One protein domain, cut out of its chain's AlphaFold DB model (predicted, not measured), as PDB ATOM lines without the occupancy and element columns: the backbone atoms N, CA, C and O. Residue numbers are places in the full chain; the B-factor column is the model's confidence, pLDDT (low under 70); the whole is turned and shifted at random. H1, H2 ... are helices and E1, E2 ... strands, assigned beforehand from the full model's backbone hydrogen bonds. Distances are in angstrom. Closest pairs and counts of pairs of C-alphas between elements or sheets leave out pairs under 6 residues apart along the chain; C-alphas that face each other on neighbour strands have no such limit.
ATOM      1  N   PHE A 117     -27.317   5.652 -26.620       94.75
ATOM      2  CA  PHE A 117     -28.293   5.253 -25.614       94.75
ATOM      3  C   PHE A 117     -29.490   4.591 -26.294       94.75
ATOM      4  O   PHE A 117     -30.083   5.172 -27.199       94.75
ATOM      5  N   ALA A 118     -29.876   3.410 -25.825       95.00
ATOM      6  CA  ALA A 118     -31.106   2.733 -26.212       95.00
ATOM      7  C   ALA A 118     -32.035   2.674 -24.997       95.00
ATOM      8  O   ALA A 118     -31.695   2.045 -23.998       95.00
ATOM      9  N   PHE A 119     -33.186   3.342 -25.068       95.88
ATOM     10  CA  PHE A 119     -34.227   3.298 -24.040       95.88
ATOM     11  C   PHE A 119     -35.343   2.364 -24.484       95.88
ATOM     12  O   PHE A 119     -35.940   2.599 -25.532       95.88
ATOM     13  N   THR A 120     -35.669   1.369 -23.670       94.88
ATOM     14  CA  THR A 120     -36.789   0.455 -23.921       94.88
ATOM     15  C   THR A 120     -37.939   0.833 -23.005       94.88
ATOM     16  O   THR A 120     -37.783   0.803 -21.787       94.88
ATOM     17  N   SER A 121     -39.084   1.208 -23.572       93.94
ATOM     18  CA  SER A 121     -40.284   1.609 -22.827       93.94
ATOM     19  C   SER A 121     -41.404   0.574 -22.928       93.94
ATOM     20  O   SER A 121     -41.509  -0.140 -23.920       93.94
ATOM     21  N   TYR A 122     -42.234   0.493 -21.887       92.50
ATOM     22  CA  TYR A 122     -43.356  -0.444 -21.801       92.50
ATOM     23  C   TYR A 122     -44.636   0.303 -21.423       92.50
ATOM     24  O   TYR A 122     -44.637   1.085 -20.466       92.50
ATOM     25  N   GLY A 123     -45.736   0.059 -22.130       92.94
ATOM     26  CA  GLY A 123     -46.979   0.797 -21.949       92.94
ATOM     27  C   GLY A 123     -46.961   2.207 -22.537       92.94
ATOM     28  O   GLY A 123     -45.947   2.732 -23.004       92.94
ATOM     29  N   TRP A 124     -48.117   2.867 -22.469       94.50
ATOM     30  CA  TRP A 124     -48.299   4.233 -22.947       94.50
ATOM     31  C   TRP A 124     -49.058   5.062 -21.920       94.50
ATOM     32  O   TRP A 124     -50.254   4.895 -21.685       94.50
ATOM     33  N   GLY A 125     -48.360   6.056 -21.378       94.38
ATOM     34  CA  GLY A 125     -48.915   7.009 -20.433       94.38
ATOM     35  C   GLY A 125     -48.202   6.916 -19.101       94.38
ATOM     36  O   GLY A 125     -47.077   6.437 -19.017       94.38
ATOM     37  N   GLY A 292     -42.131  -2.828 -25.220       86.38
ATOM     38  CA  GLY A 292     -40.724  -2.892 -25.606       86.38
ATOM     39  C   GLY A 292     -40.331  -1.917 -26.717       86.38
ATOM     40  O   GLY A 292     -39.354  -2.171 -27.416       86.38
ATOM     41  N   ASP A 293     -41.054  -0.803 -26.886       87.75
ATOM     42  CA  ASP A 293     -40.683   0.252 -27.836       87.75
ATOM     43  C   ASP A 293     -39.284   0.798 -27.505       87.75
ATOM     44  O   ASP A 293     -39.069   1.361 -26.424       87.75
ATOM     45  N   VAL A 294     -38.350   0.668 -28.452       92.25
ATOM     46  CA  VAL A 294     -36.966   1.136 -28.303       92.25
ATOM     47  C   VAL A 294     -36.782   2.500 -28.959       92.25
ATOM     48  O   VAL A 294     -37.088   2.689 -30.136       92.25
ATOM     49  N   THR A 295     -36.231   3.450 -28.206       92.94
ATOM     50  CA  THR A 295     -35.840   4.775 -28.697       92.94
ATOM     51  C   THR A 295     -34.334   4.959 -28.552       92.94
ATOM     52  O   THR A 295     -33.791   4.801 -27.458       92.94
ATOM     53  N   TYR A 296     -33.669   5.314 -29.651       94.31
ATOM     54  CA  TYR A 296     -32.224   5.525 -29.696       94.31
ATOM     55  C   TYR A 296     -31.879   7.015 -29.636       94.31
ATOM     56  O   TYR A 296     -32.551   7.831 -30.267       94.31
ATOM     57  N   TYR A 297     -30.813   7.344 -28.911       95.31
ATOM     58  CA  TYR A 297     -30.237   8.684 -28.841       95.31
ATOM     59  C   TYR A 297     -28.717   8.632 -28.899       95.31
ATOM     60  O   TYR A 297     -28.081   7.821 -28.227       95.31
ATOM     61  N   THR A 298     -28.127   9.566 -29.631       95.12
ATOM     62  CA  THR A 298     -26.696   9.862 -29.520       95.12
ATOM     63  C   THR A 298     -26.372  10.484 -28.158       95.12
ATOM     64  O   THR A 298     -27.234  11.081 -27.504       95.12
ATOM     65  N   VAL A 299     -25.105  10.398 -27.739       95.00
ATOM     66  CA  VAL A 299     -24.600  11.074 -26.526       95.00
ATOM     67  C   VAL A 299     -24.944  12.570 -26.522       95.00
ATOM     68  O   VAL A 299     -25.423  13.087 -25.513       95.00
ATOM     69  N   ASP A 300     -24.772  13.260 -27.652       96.12
ATOM     70  CA  ASP A 300     -25.043  14.698 -27.767       96.12
ATOM     71  C   ASP A 300     -26.534  15.036 -27.643       96.12
ATOM     72  O   ASP A 300     -26.888  16.064 -27.060       96.12
ATOM     73  N   GLU A 301     -27.425  14.178 -28.147       97.19
ATOM     74  CA  GLU A 301     -28.870  14.357 -27.984       97.19
ATOM     75  C   GLU A 301     -29.300  14.182 -26.528       97.19
ATOM     76  O   GLU A 301     -30.073  15.002 -26.026       97.19
ATOM     77  N   VAL A 302     -28.792  13.150 -25.840       97.62
ATOM     78  CA  VAL A 302     -29.061  12.950 -24.407       97.62
ATOM     79  C   VAL A 302     -28.538  14.139 -23.607       97.62
ATOM     80  O   VAL A 302     -29.295  14.723 -22.828       97.62
ATOM     81  N   ARG A 303     -27.288  14.555 -23.856       98.00
ATOM     82  CA  ARG A 303     -26.675  15.717 -23.204       98.00
ATOM     83  C   ARG A 303     -27.518  16.966 -23.402       98.00
ATOM     84  O   ARG A 303     -27.945  17.578 -22.431       98.00
ATOM     85  N   SER A 304     -27.828  17.294 -24.653       98.19
ATOM     86  CA  SER A 304     -28.592  18.496 -24.992       98.19
ATOM     87  C   SER A 304     -29.964  18.506 -24.322       98.19
ATOM     88  O   SER A 304     -30.391  19.538 -23.818       98.19
ATOM     89  N   ARG A 305     -30.681  17.377 -24.295       98.12
ATOM     90  CA  ARG A 305     -32.000  17.292 -23.646       98.12
ATOM     91  C   ARG A 305     -31.910  17.509 -22.139       98.12
ATOM     92  O   ARG A 305     -32.690  18.285 -21.592       98.12
ATOM     93  N   ILE A 306     -30.958  16.844 -21.487       98.06
ATOM     94  CA  ILE A 306     -30.780  16.907 -20.036       98.06
ATOM     95  C   ILE A 306     -30.282  18.289 -19.598       98.06
ATOM     96  O   ILE A 306     -30.883  18.897 -18.716       98.06
ATOM     97  N   GLU A 307     -29.218  18.813 -20.208       98.12
ATOM     98  CA  GLU A 307     -28.641  20.105 -19.818       98.12
ATOM     99  C   GLU A 307     -29.625  21.261 -20.053       98.12
ATOM    100  O   GLU A 307     -29.742  22.154 -19.212       98.12
ATOM    101  N   ASN A 308     -30.393  21.219 -21.151       97.44
ATOM    102  CA  ASN A 308     -31.390  22.250 -21.441       97.44
ATOM    103  C   ASN A 308     -32.550  22.253 -20.440       97.44
ATOM    104  O   ASN A 308     -32.980  23.335 -20.043       97.44
ATOM    105  N   GLU A 309     -33.057  21.082 -20.041       97.94
ATOM    106  CA  GLU A 309     -34.177  21.001 -19.095       97.94
ATOM    107  C   GLU A 309     -33.731  21.268 -17.654       97.94
ATOM    108  O   GLU A 309     -34.363  22.035 -16.932       97.94
ATOM    109  N   TYR A 310     -32.657  20.614 -17.212       97.12
ATOM    110  CA  TYR A 310     -32.271  20.604 -15.799       97.12
ATOM    111  C   TYR A 310     -31.249  21.684 -15.444       97.12
ATOM    112  O   TYR A 310     -30.918  21.841 -14.270       97.12
ATOM    113  N   HIS A 311     -30.771  22.442 -16.435       96.94
ATOM    114  CA  HIS A 311     -29.833  23.552 -16.262       96.94
ATOM    115  C   HIS A 311     -28.539  23.145 -15.534       96.94
ATOM    116  O   HIS A 311     -28.027  23.879 -14.687       96.94
ATOM    117  N   ILE A 312     -28.017  21.966 -15.880       97.19
ATOM    118  CA  ILE A 312     -26.747  21.416 -15.387       97.19
ATOM    119  C   ILE A 312     -25.726  21.301 -16.519       97.19
ATOM    120  O   ILE A 312     -26.058  21.489 -17.687       97.19
ATOM    121  N   THR A 313     -24.488  20.956 -16.173       97.81
ATOM    122  CA  THR A 313     -23.456  20.544 -17.131       97.81
ATOM    123  C   THR A 313     -23.047  19.121 -16.800       97.81
ATOM    124  O   THR A 313     -22.581  18.867 -15.691       97.81
ATOM    125  N   LEU A 314     -23.249  18.197 -17.735       97.81
ATOM    126  CA  LEU A 314     -22.939  16.786 -17.542       97.81
ATOM    127  C   LEU A 314     -21.434  16.529 -17.628       97.81
ATOM    128  O   LEU A 314     -20.732  17.126 -18.451       97.81
ATOM    129  N   SER A 315     -20.960  15.594 -16.806       97.06
ATOM    130  CA  SER A 315     -19.587  15.099 -16.840       97.06
ATOM    131  C   SER A 315     -19.212  14.505 -18.204       97.06
ATOM    132  O   SER A 315     -20.067  14.178 -19.029       97.06
ATOM    133  N   ASP A 316     -17.914  14.346 -18.461       93.62
ATOM    134  CA  ASP A 316     -17.432  13.839 -19.753       93.62
ATOM    135  C   ASP A 316     -17.813  12.375 -20.011       93.62
ATOM    136  O   ASP A 316     -17.887  11.973 -21.167       93.62
ATOM    137  N   ASN A 317     -18.075  11.589 -18.959       92.69
ATOM    138  CA  ASN A 317     -18.361  10.158 -19.060       92.69
ATOM    139  C   ASN A 317     -19.879   9.877 -19.039       92.69
ATOM    140  O   ASN A 317     -20.482   9.926 -17.960       92.69
ATOM    141  N   PRO A 318     -20.498   9.479 -20.171       93.69
ATOM    142  CA  PRO A 318     -21.944   9.264 -20.255       93.69
ATOM    143  C   PRO A 318     -22.485   8.145 -19.366       93.69
ATOM    144  O   PRO A 318     -23.674   8.118 -19.048       93.69
ATOM    145  N   ARG A 319     -21.613   7.245 -18.900       91.12
ATOM    146  CA  ARG A 319     -21.975   6.149 -17.990       91.12
ATOM    147  C   ARG A 319     -22.471   6.646 -16.634       91.12
ATOM    148  O   ARG A 319     -23.216   5.934 -15.971       91.12
ATOM    149  N   ASN A 320     -22.067   7.849 -16.234       92.69
ATOM    150  CA  ASN A 320     -22.431   8.425 -14.941       92.69
ATOM    151  C   ASN A 320     -23.756   9.196 -14.992       92.69
ATOM    152  O   ASN A 320     -24.313   9.529 -13.948       92.69
ATOM    153  N   TRP A 321     -24.266   9.498 -16.189       97.06
ATOM    154  CA  TRP A 321     -25.318  10.499 -16.352       97.06
ATOM    155  C   TRP A 321     -26.680  10.069 -15.854       97.06
ATOM    156  O   TRP A 321     -27.473  10.930 -15.500       97.06
ATOM    157  N   ILE A 322     -26.997   8.779 -15.885       97.94
ATOM    158  CA  ILE A 322     -28.342   8.285 -15.604       97.94
ATOM    159  C   ILE A 322     -28.222   7.173 -14.575       97.94
ATOM    160  O   ILE A 322     -27.561   6.172 -14.809       97.94
ATOM    161  N   GLN A 323     -28.898   7.329 -13.444       97.69
ATOM    162  CA  GLN A 323     -29.084   6.259 -12.476       97.69
ATOM    163  C   GLN A 323     -30.560   6.196 -12.090       97.69
ATOM    164  O   GLN A 323     -31.118   7.141 -11.528       97.69
ATOM    165  N   LEU A 324     -31.207   5.080 -12.427       97.56
ATOM    166  CA  LEU A 324     -32.635   4.882 -12.194       97.56
ATOM    167  C   LEU A 324     -32.895   4.370 -10.773       97.56
ATOM    168  O   LEU A 324     -32.212   3.470 -10.291       97.56
ATOM    169  N   SER A 325     -33.940   4.896 -10.144       96.62
ATOM    170  CA  SER A 325     -34.581   4.310  -8.970       96.62
ATOM    171  C   SER A 325     -35.939   3.756  -9.387       96.62
ATOM    172  O   SER A 325     -36.787   4.501  -9.888       96.62
ATOM    173  N   ILE A 326     -36.135   2.448  -9.220       95.06
ATOM    174  CA  ILE A 326     -37.325   1.735  -9.692       95.06
ATOM    175  C   ILE A 326     -38.321   1.576  -8.540       95.06
ATOM    176  O   ILE A 326     -37.983   1.053  -7.481       95.06
ATOM    177  N   GLY A 327     -39.542   2.058  -8.756       89.94
ATOM    178  CA  GLY A 327     -40.689   1.881  -7.873       89.94
ATOM    179  C   GLY A 327     -41.484   0.614  -8.194       89.94
ATOM    180  O   GLY A 327     -41.015  -0.306  -8.868       89.94
ATOM    181  N   ASN A 328     -42.728   0.562  -7.717       87.50
ATOM    182  CA  ASN A 328     -43.576  -0.608  -7.928       87.50
ATOM    183  C   ASN A 328     -43.981  -0.763  -9.397       87.50
ATOM    184  O   ASN A 328     -44.070   0.208 -10.146       87.50
ATOM    185  N   GLY A 329     -44.216  -2.009  -9.816       85.31
ATOM    186  CA  GLY A 329     -44.637  -2.329 -11.183       85.31
ATOM    187  C   GLY A 329     -43.577  -2.075 -12.267       85.31
ATOM    188  O   GLY A 329     -43.894  -2.148 -13.457       85.31
ATOM    189  N   GLY A 330     -42.328  -1.783 -11.879       91.81
ATOM    190  CA  GLY A 330     -41.216  -1.509 -12.797       91.81
ATOM    191  C   GLY A 330     -41.141  -0.063 -13.295       91.81
ATOM    192  O   GLY A 330     -40.406   0.220 -14.236       91.81
ATOM    193  N   TYR A 331     -41.898   0.856 -12.694       95.38
ATOM    194  CA  TYR A 331     -41.870   2.268 -13.068       95.38
ATOM    195  C   TYR A 331     -40.664   2.971 -12.457       95.38
ATOM    196  O   TYR A 331     -40.376   2.812 -11.275       95.38
ATOM    197  N   VAL A 332     -39.978   3.798 -13.239       96.88
ATOM    198  CA  VAL A 332     -38.917   4.666 -12.734       96.88
ATOM    199  C   VAL A 332     -39.556   5.727 -11.838       96.88
ATOM    200  O   VAL A 332     -40.292   6.593 -12.312       96.88
ATOM    201  N   ASN A 333     -39.268   5.668 -10.540       95.38
ATOM    202  CA  ASN A 333     -39.720   6.661  -9.568       95.38
ATOM    203  C   ASN A 333     -38.896   7.950  -9.721       95.38
ATOM    204  O   ASN A 333     -39.438   9.046  -9.912       95.38
ATOM    205  N   SER A 334     -37.570   7.812  -9.748       97.00
ATOM    206  CA  SER A 334     -36.647   8.932  -9.921       97.00
ATOM    207  C   SER A 334     -35.428   8.563 -10.758       97.00
ATOM    208  O   SER A 334     -35.040   7.400 -10.839       97.00
ATOM    209  N   VAL A 335     -34.800   9.578 -11.338       98.31
ATOM    210  CA  VAL A 335     -33.528   9.488 -12.053       98.31
ATOM    211  C   VAL A 335     -32.551  10.425 -11.366       98.31
ATOM    212  O   VAL A 335     -32.780  11.635 -11.333       98.31
ATOM    213  N   ASN A 336     -31.481   9.877 -10.798       98.25
ATOM    214  CA  ASN A 336     -30.328  10.680 -10.425       98.25
ATOM    215  C   ASN A 336     -29.521  10.959 -11.696       98.25
ATOM    216  O   ASN A 336     -29.191  10.039 -12.446       98.25
ATOM    217  N   ILE A 337     -29.290  12.241 -11.953       98.31
ATOM    218  CA  ILE A 337     -28.656  12.747 -13.155       98.31
ATOM    219  C   ILE A 337     -27.259  13.230 -12.787       98.31
ATOM    220  O   ILE A 337     -27.111  14.278 -12.151       98.31
ATOM    221  N   ASP A 338     -26.255  12.442 -13.171       97.31
ATOM    222  CA  ASP A 338     -24.822  12.727 -13.005       97.31
ATOM    223  C   ASP A 338     -24.398  13.080 -11.565       97.31
ATOM    224  O   ASP A 338     -23.454  13.830 -11.341       97.31
ATOM    225  N   GLY A 339     -25.129  12.598 -10.554       97.06
ATOM    226  CA  GLY A 339     -24.901  12.954  -9.150       97.06
ATOM    227  C   GLY A 339     -25.303  14.387  -8.774       97.06
ATOM    228  O   GLY A 339     -25.148  14.769  -7.615       97.06
ATOM    229  N   GLN A 340     -25.827  15.180  -9.713       97.69
ATOM    230  CA  GLN A 340     -26.080  16.614  -9.537       97.69
ATOM    231  C   GLN A 340     -27.548  16.925  -9.233       97.69
ATOM    232  O   GLN A 340     -27.848  17.749  -8.369       97.69
ATOM    233  N   VAL A 341     -28.474  16.272  -9.939       97.31
ATOM    234  CA  VAL A 341     -29.920  16.526  -9.843       97.31
ATOM    235  C   VAL A 341     -30.666  15.207  -9.722       97.31
ATOM    236  O   VAL A 341     -30.296  14.217 -10.334       97.31
ATOM    237  N   THR A 342     -31.744  15.176  -8.941       97.56
ATOM    238  CA  THR A 342     -32.686  14.049  -8.942       97.56
ATOM    239  C   THR A 342     -34.007  14.501  -9.551       97.56
ATOM    240  O   THR A 342     -34.712  15.326  -8.975       97.56
ATOM    241  N   ALA A 343     -34.332  13.963 -10.724       96.50
ATOM    242  CA  ALA A 343     -35.587  14.202 -11.425       96.50
ATOM    243  C   ALA A 343     -36.586  13.072 -11.150       96.50
ATOM    244  O   ALA A 343     -36.195  11.943 -10.861       96.50
ATOM    245  N   ARG A 344     -37.891  13.334 -11.287       95.44
ATOM    246  CA  ARG A 344     -38.889  12.250 -11.288       95.44
ATOM    247  C   ARG A 344     -38.827  11.475 -12.594       95.44
ATOM    248  O   ARG A 344     -38.644  12.080 -13.649       95.44
ATOM    249  N   GLY A 345     -39.099  10.173 -12.556       96.00
ATOM    250  CA  GLY A 345     -39.105   9.350 -13.766       96.00
ATOM    251  C   GLY A 345     -40.128   9.808 -14.809       96.00
ATOM    252  O   GLY A 345     -39.809   9.848 -15.992       96.00
ATOM    253  N   ASN A 346     -41.319  10.265 -14.400       95.62
ATOM    254  CA  ASN A 346     -42.319  10.790 -15.345       95.62
ATOM    255  C   ASN A 346     -41.903  12.126 -15.996       95.62
ATOM    256  O   ASN A 346     -42.212  12.376 -17.164       95.62
ATOM    257  N   SER A 347     -41.162  12.970 -15.271       95.94
ATOM    258  CA  SER A 347     -40.561  14.187 -15.834       95.94
ATOM    259  C   SER A 347     -39.449  13.823 -16.816       95.94
ATOM    260  O   SER A 347     -39.467  14.276 -17.956       95.94
ATOM    261  N   PHE A 348     -38.548  12.921 -16.420       97.44
ATOM    262  CA  PHE A 348     -37.454  12.448 -17.267       97.44
ATOM    263  C   PHE A 348     -37.953  11.792 -18.560       97.44
ATOM    264  O   PHE A 348     -37.472  12.119 -19.642       97.44
ATOM    265  N   ARG A 349     -38.992  10.952 -18.473       96.31
ATOM    266  CA  ARG A 349     -39.717  10.414 -19.630       96.31
ATOM    267  C   ARG A 349     -40.113  11.523 -20.605       96.31
ATOM    268  O   ARG A 349     -39.927  11.359 -21.804       96.31
ATOM    269  N   SER A 350     -40.668  12.628 -20.112       96.44
ATOM    270  CA  SER A 350     -41.135  13.734 -20.961       96.44
ATOM    271  C   SER A 350     -39.974  14.437 -21.676       96.44
ATOM    272  O   SER A 350     -40.074  14.707 -22.871       96.44
ATOM    273  N   VAL A 351     -38.850  14.653 -20.982       97.31
ATOM    274  CA  VAL A 351     -37.605  15.219 -21.547       97.31
ATOM    275  C   VAL A 351     -37.043  14.339 -22.665       97.31
ATOM    276  O   VAL A 351     -36.663  14.812 -23.743       97.31
ATOM    277  N   MET A 352     -37.042  13.033 -22.416       97.38
ATOM    278  CA  MET A 352     -36.552  12.025 -23.347       97.38
ATOM    279  C   MET A 352     -37.608  11.588 -24.367       97.38
ATOM    280  O   MET A 352     -37.324  10.725 -25.176       97.38
ATOM    281  N   GLY A 353     -38.821  12.149 -24.361       95.94
ATOM    282  CA  GLY A 353     -39.877  11.777 -25.310       95.94
ATOM    283  C   GLY A 353     -40.324  10.308 -25.245       95.94
ATOM    284  O   GLY A 353     -40.840   9.793 -26.236       95.94
ATOM    285  N   LEU A 354     -40.143   9.634 -24.106       95.81
ATOM    286  CA  LEU A 354     -40.470   8.216 -23.935       95.81
ATOM    287  C   LEU A 354     -41.982   7.993 -23.749       95.81
ATOM    288  O   LEU A 354     -42.717   8.842 -23.226       95.81
ATOM    289  N   LYS A 355     -42.470   6.811 -24.140       94.88
ATOM    290  CA  LYS A 355     -43.905   6.475 -24.094       94.88
ATOM    291  C   LYS A 355     -44.471   6.399 -22.683       94.88
ATOM    292  O   LYS A 355     -45.605   6.843 -22.474       94.88
ATOM    293  N   SER A 356     -43.686   5.941 -21.714       95.50
ATOM    294  CA  SER A 356     -44.091   5.793 -20.315       95.50
ATOM    295  C   SER A 356     -42.900   5.981 -19.356       95.50
ATOM    296  O   SER A 356     -41.749   5.944 -19.796       95.50
ATOM    297  N   PRO A 357     -43.138   6.182 -18.044       95.56
ATOM    298  CA  PRO A 357     -42.087   6.142 -17.031       95.56
ATOM    299  C   PRO A 357     -41.629   4.713 -16.699       95.56
ATOM    300  O   PRO A 357     -40.774   4.540 -15.837       95.56
ATOM    301  N   LYS A 358     -42.179   3.689 -17.354       95.62
ATOM    302  CA  LYS A 358     -41.733   2.304 -17.235       95.62
ATOM    303  C   LYS A 358     -40.747   2.023 -18.361       95.62
ATOM    304  O   LYS A 358     -41.144   1.665 -19.468       95.62
ATOM    305  N   PHE A 359     -39.468   2.249 -18.085       95.62
ATOM    306  CA  PHE A 359     -38.409   2.067 -19.066       95.62
ATOM    307  C   PHE A 359     -37.115   1.543 -18.445       95.62
ATOM    308  O   PHE A 359     -36.833   1.758 -17.266       95.62
ATOM    309  N   THR A 360     -36.315   0.890 -19.278       95.31
ATOM    310  CA  THR A 360     -34.914   0.546 -19.024       95.31
ATOM    311  C   THR A 360     -34.035   1.258 -20.049       95.31
ATOM    312  O   THR A 360     -34.541   1.847 -21.009       95.31
ATOM    313  N   TYR A 361     -32.718   1.251 -19.846       94.50
ATOM    314  CA  TYR A 361     -31.799   1.755 -20.858       94.50
ATOM    315  C   TYR A 361     -30.486   0.976 -20.881       94.50
ATOM    316  O   TYR A 361     -30.083   0.382 -19.879       94.50
ATOM    317  N   ILE A 362     -29.825   1.014 -22.033       92.00
ATOM    318  CA  ILE A 362     -28.461   0.534 -22.255       92.00
ATOM    319  C   ILE A 362     -27.673   1.672 -22.909       92.00
ATOM    320  O   ILE A 362     -28.213   2.409 -23.734       92.00
ATOM    321  N   TYR A 363     -26.399   1.814 -22.552       90.00
ATOM    322  CA  TYR A 363     -25.449   2.683 -23.247       90.00
ATOM    323  C   TYR A 363     -24.351   1.819 -23.877       90.00
ATOM    324  O   TYR A 363     -23.684   1.064 -23.166       90.00
ATOM    325  N   SER A 364     -24.198   1.894 -25.201       84.75
ATOM    326  CA  SER A 364     -23.169   1.163 -25.945       84.75
ATOM    327  C   SER A 364     -21.817   1.874 -25.859       84.75
ATOM    328  O   SER A 364     -21.708   3.078 -26.098       84.75
ATOM    329  N   LEU A 365     -20.775   1.108 -25.539       74.44
ATOM    330  CA  LEU A 365     -19.395   1.591 -25.505       74.44
ATOM    331  C   LEU A 365     -18.793   1.598 -26.910       74.44
ATOM    332  O   LEU A 365     -19.178   0.799 -27.767       74.44
ATOM    333  N   SER A 366     -17.832   2.485 -27.143       64.50
ATOM    334  CA  SER A 366     -16.981   2.407 -28.324       64.50
ATOM    335  C   SER A 366     -15.892   1.345 -28.143       64.50
ATOM    336  O   SER A 366     -15.512   1.013 -27.023       64.50
ATOM    337  N   GLN A 367     -15.382   0.786 -29.246       58.38
ATOM    338  CA  GLN A 367     -14.266  -0.174 -29.203       58.38
ATOM    339  C   GLN A 367     -13.008   0.421 -28.547       58.38
ATOM    340  O   GLN A 367     -12.236  -0.319 -27.948       58.38
ATOM    341  N   ASP A 368     -12.855   1.747 -28.600       58.28
ATOM    342  CA  ASP A 368     -11.755   2.493 -27.982       58.28
ATOM    343  C   ASP A 368     -11.879   2.597 -26.444       58.28
ATOM    344  O   ASP A 368     -10.920   2.984 -25.778       58.28
TER     345      ASP A 368
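What this domain is: This is residues 117 to 125 and 292 to 368 of the 421 residues of a protein of Ruminococcus sp (UniProt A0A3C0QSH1). Two small three-stranded sheets, E2 E1 E6 and E3 E4 E5, make two walls of a corner, with E6 and E3 near each other where the walls meet but not paired. H1 spans the open side of this corner, from beside the first sheet to beside E5, and H2 packs on E4 within the angle. The printed part has 86 residues, with six named strands and two named helices in the order E1 E2 H1 E3 E4 E5 H2 E6; both sheets are antiparallel and the class is mixed, helices and strands. The whole is compact, with a radius of gyration of the C-alphas of 12.3 A and spans of 35 by 28 by 18 A.

Where its parts are: In the first sheet, E2 is residues 293 to 298, 17.1 A long, E1 is residues 117 to 121, 12.8 A, and E6 is residues 359 to 363, 13.6 A. E1 begins at C-alpha 117 (-28.293, 5.253, -25.614), and E6 ends at C-alpha 363 (-25.449, 2.683, -23.247). In the second sheet, E3 is residues 322 to 326, 12.6 A long, E4 is residues 332 to 337, 13.1 A, and E5 is residues 341 to 344, 10.0 A. H1 is residues 299 to 310, 16.3 A long, ending at C-alpha 310 (-32.271, 20.604, -15.799). H2 is residues 345 to 351, 9.9 A long.

How they stand to each other: E1 is the inner strand of its sheet, antiparallel to E2 at 159 degrees, with N 295 and O 119 2.8 A apart, within hydrogen-bond range. E1 is antiparallel to E6 at 164 degrees, with N 118 and O 362 at 2.9 A. E3 and E6 are near each other, with 8 pairs of C-alphas within 10 A. E3, E4 and E5 form a meander, each strand the antiparallel neighbour of the one before, in two hairpins. N 325 and O 334 are 2.8 A apart between E3 and E4, and N 337 and O 341 are 2.7 A apart between E4 and E5. H2 is on this sheet at a height over the sheet of 7.9 A, only just over none of its strands, with 2 C-alphas falling on E4 and 2 on E5; the closest C-alphas of H2 and E4 are those of Gly 345 and Ser 334, 4.6 A. H1 only grazes both sheets, the first with residues 299 to 304 and the second with 302 to 310. Its closest C-alpha pair with E1 is Val 299 and Phe 117, 7.0 A, and with E5 Tyr 310 and Val 341, 7.6 A. With residues 305 to 309 alone H1 only just touches H2, with 3 pairs of C-alphas within 8 A, the closest being Arg 305 and Val 351, 6.3 A. Their lines are about perpendicular, only just, at 71 degrees. E5 and E6 are apart. In H1 and H2 every O i to N i+4 pair is within hydrogen-bond range.

The domain as a whole: The C-alphas farthest apart, Gly 125 and Asp 368, are 38.2 A apart. Residues 126 to 291 are not printed, and C-alphas 125 and 292 are 13.9 A apart across the cut. Of the links that are printed whole, the one from H1 to E3, 11 residues, is long. The mean pLDDT of the printed part is 93.7; residues 366 to 368 are under 70.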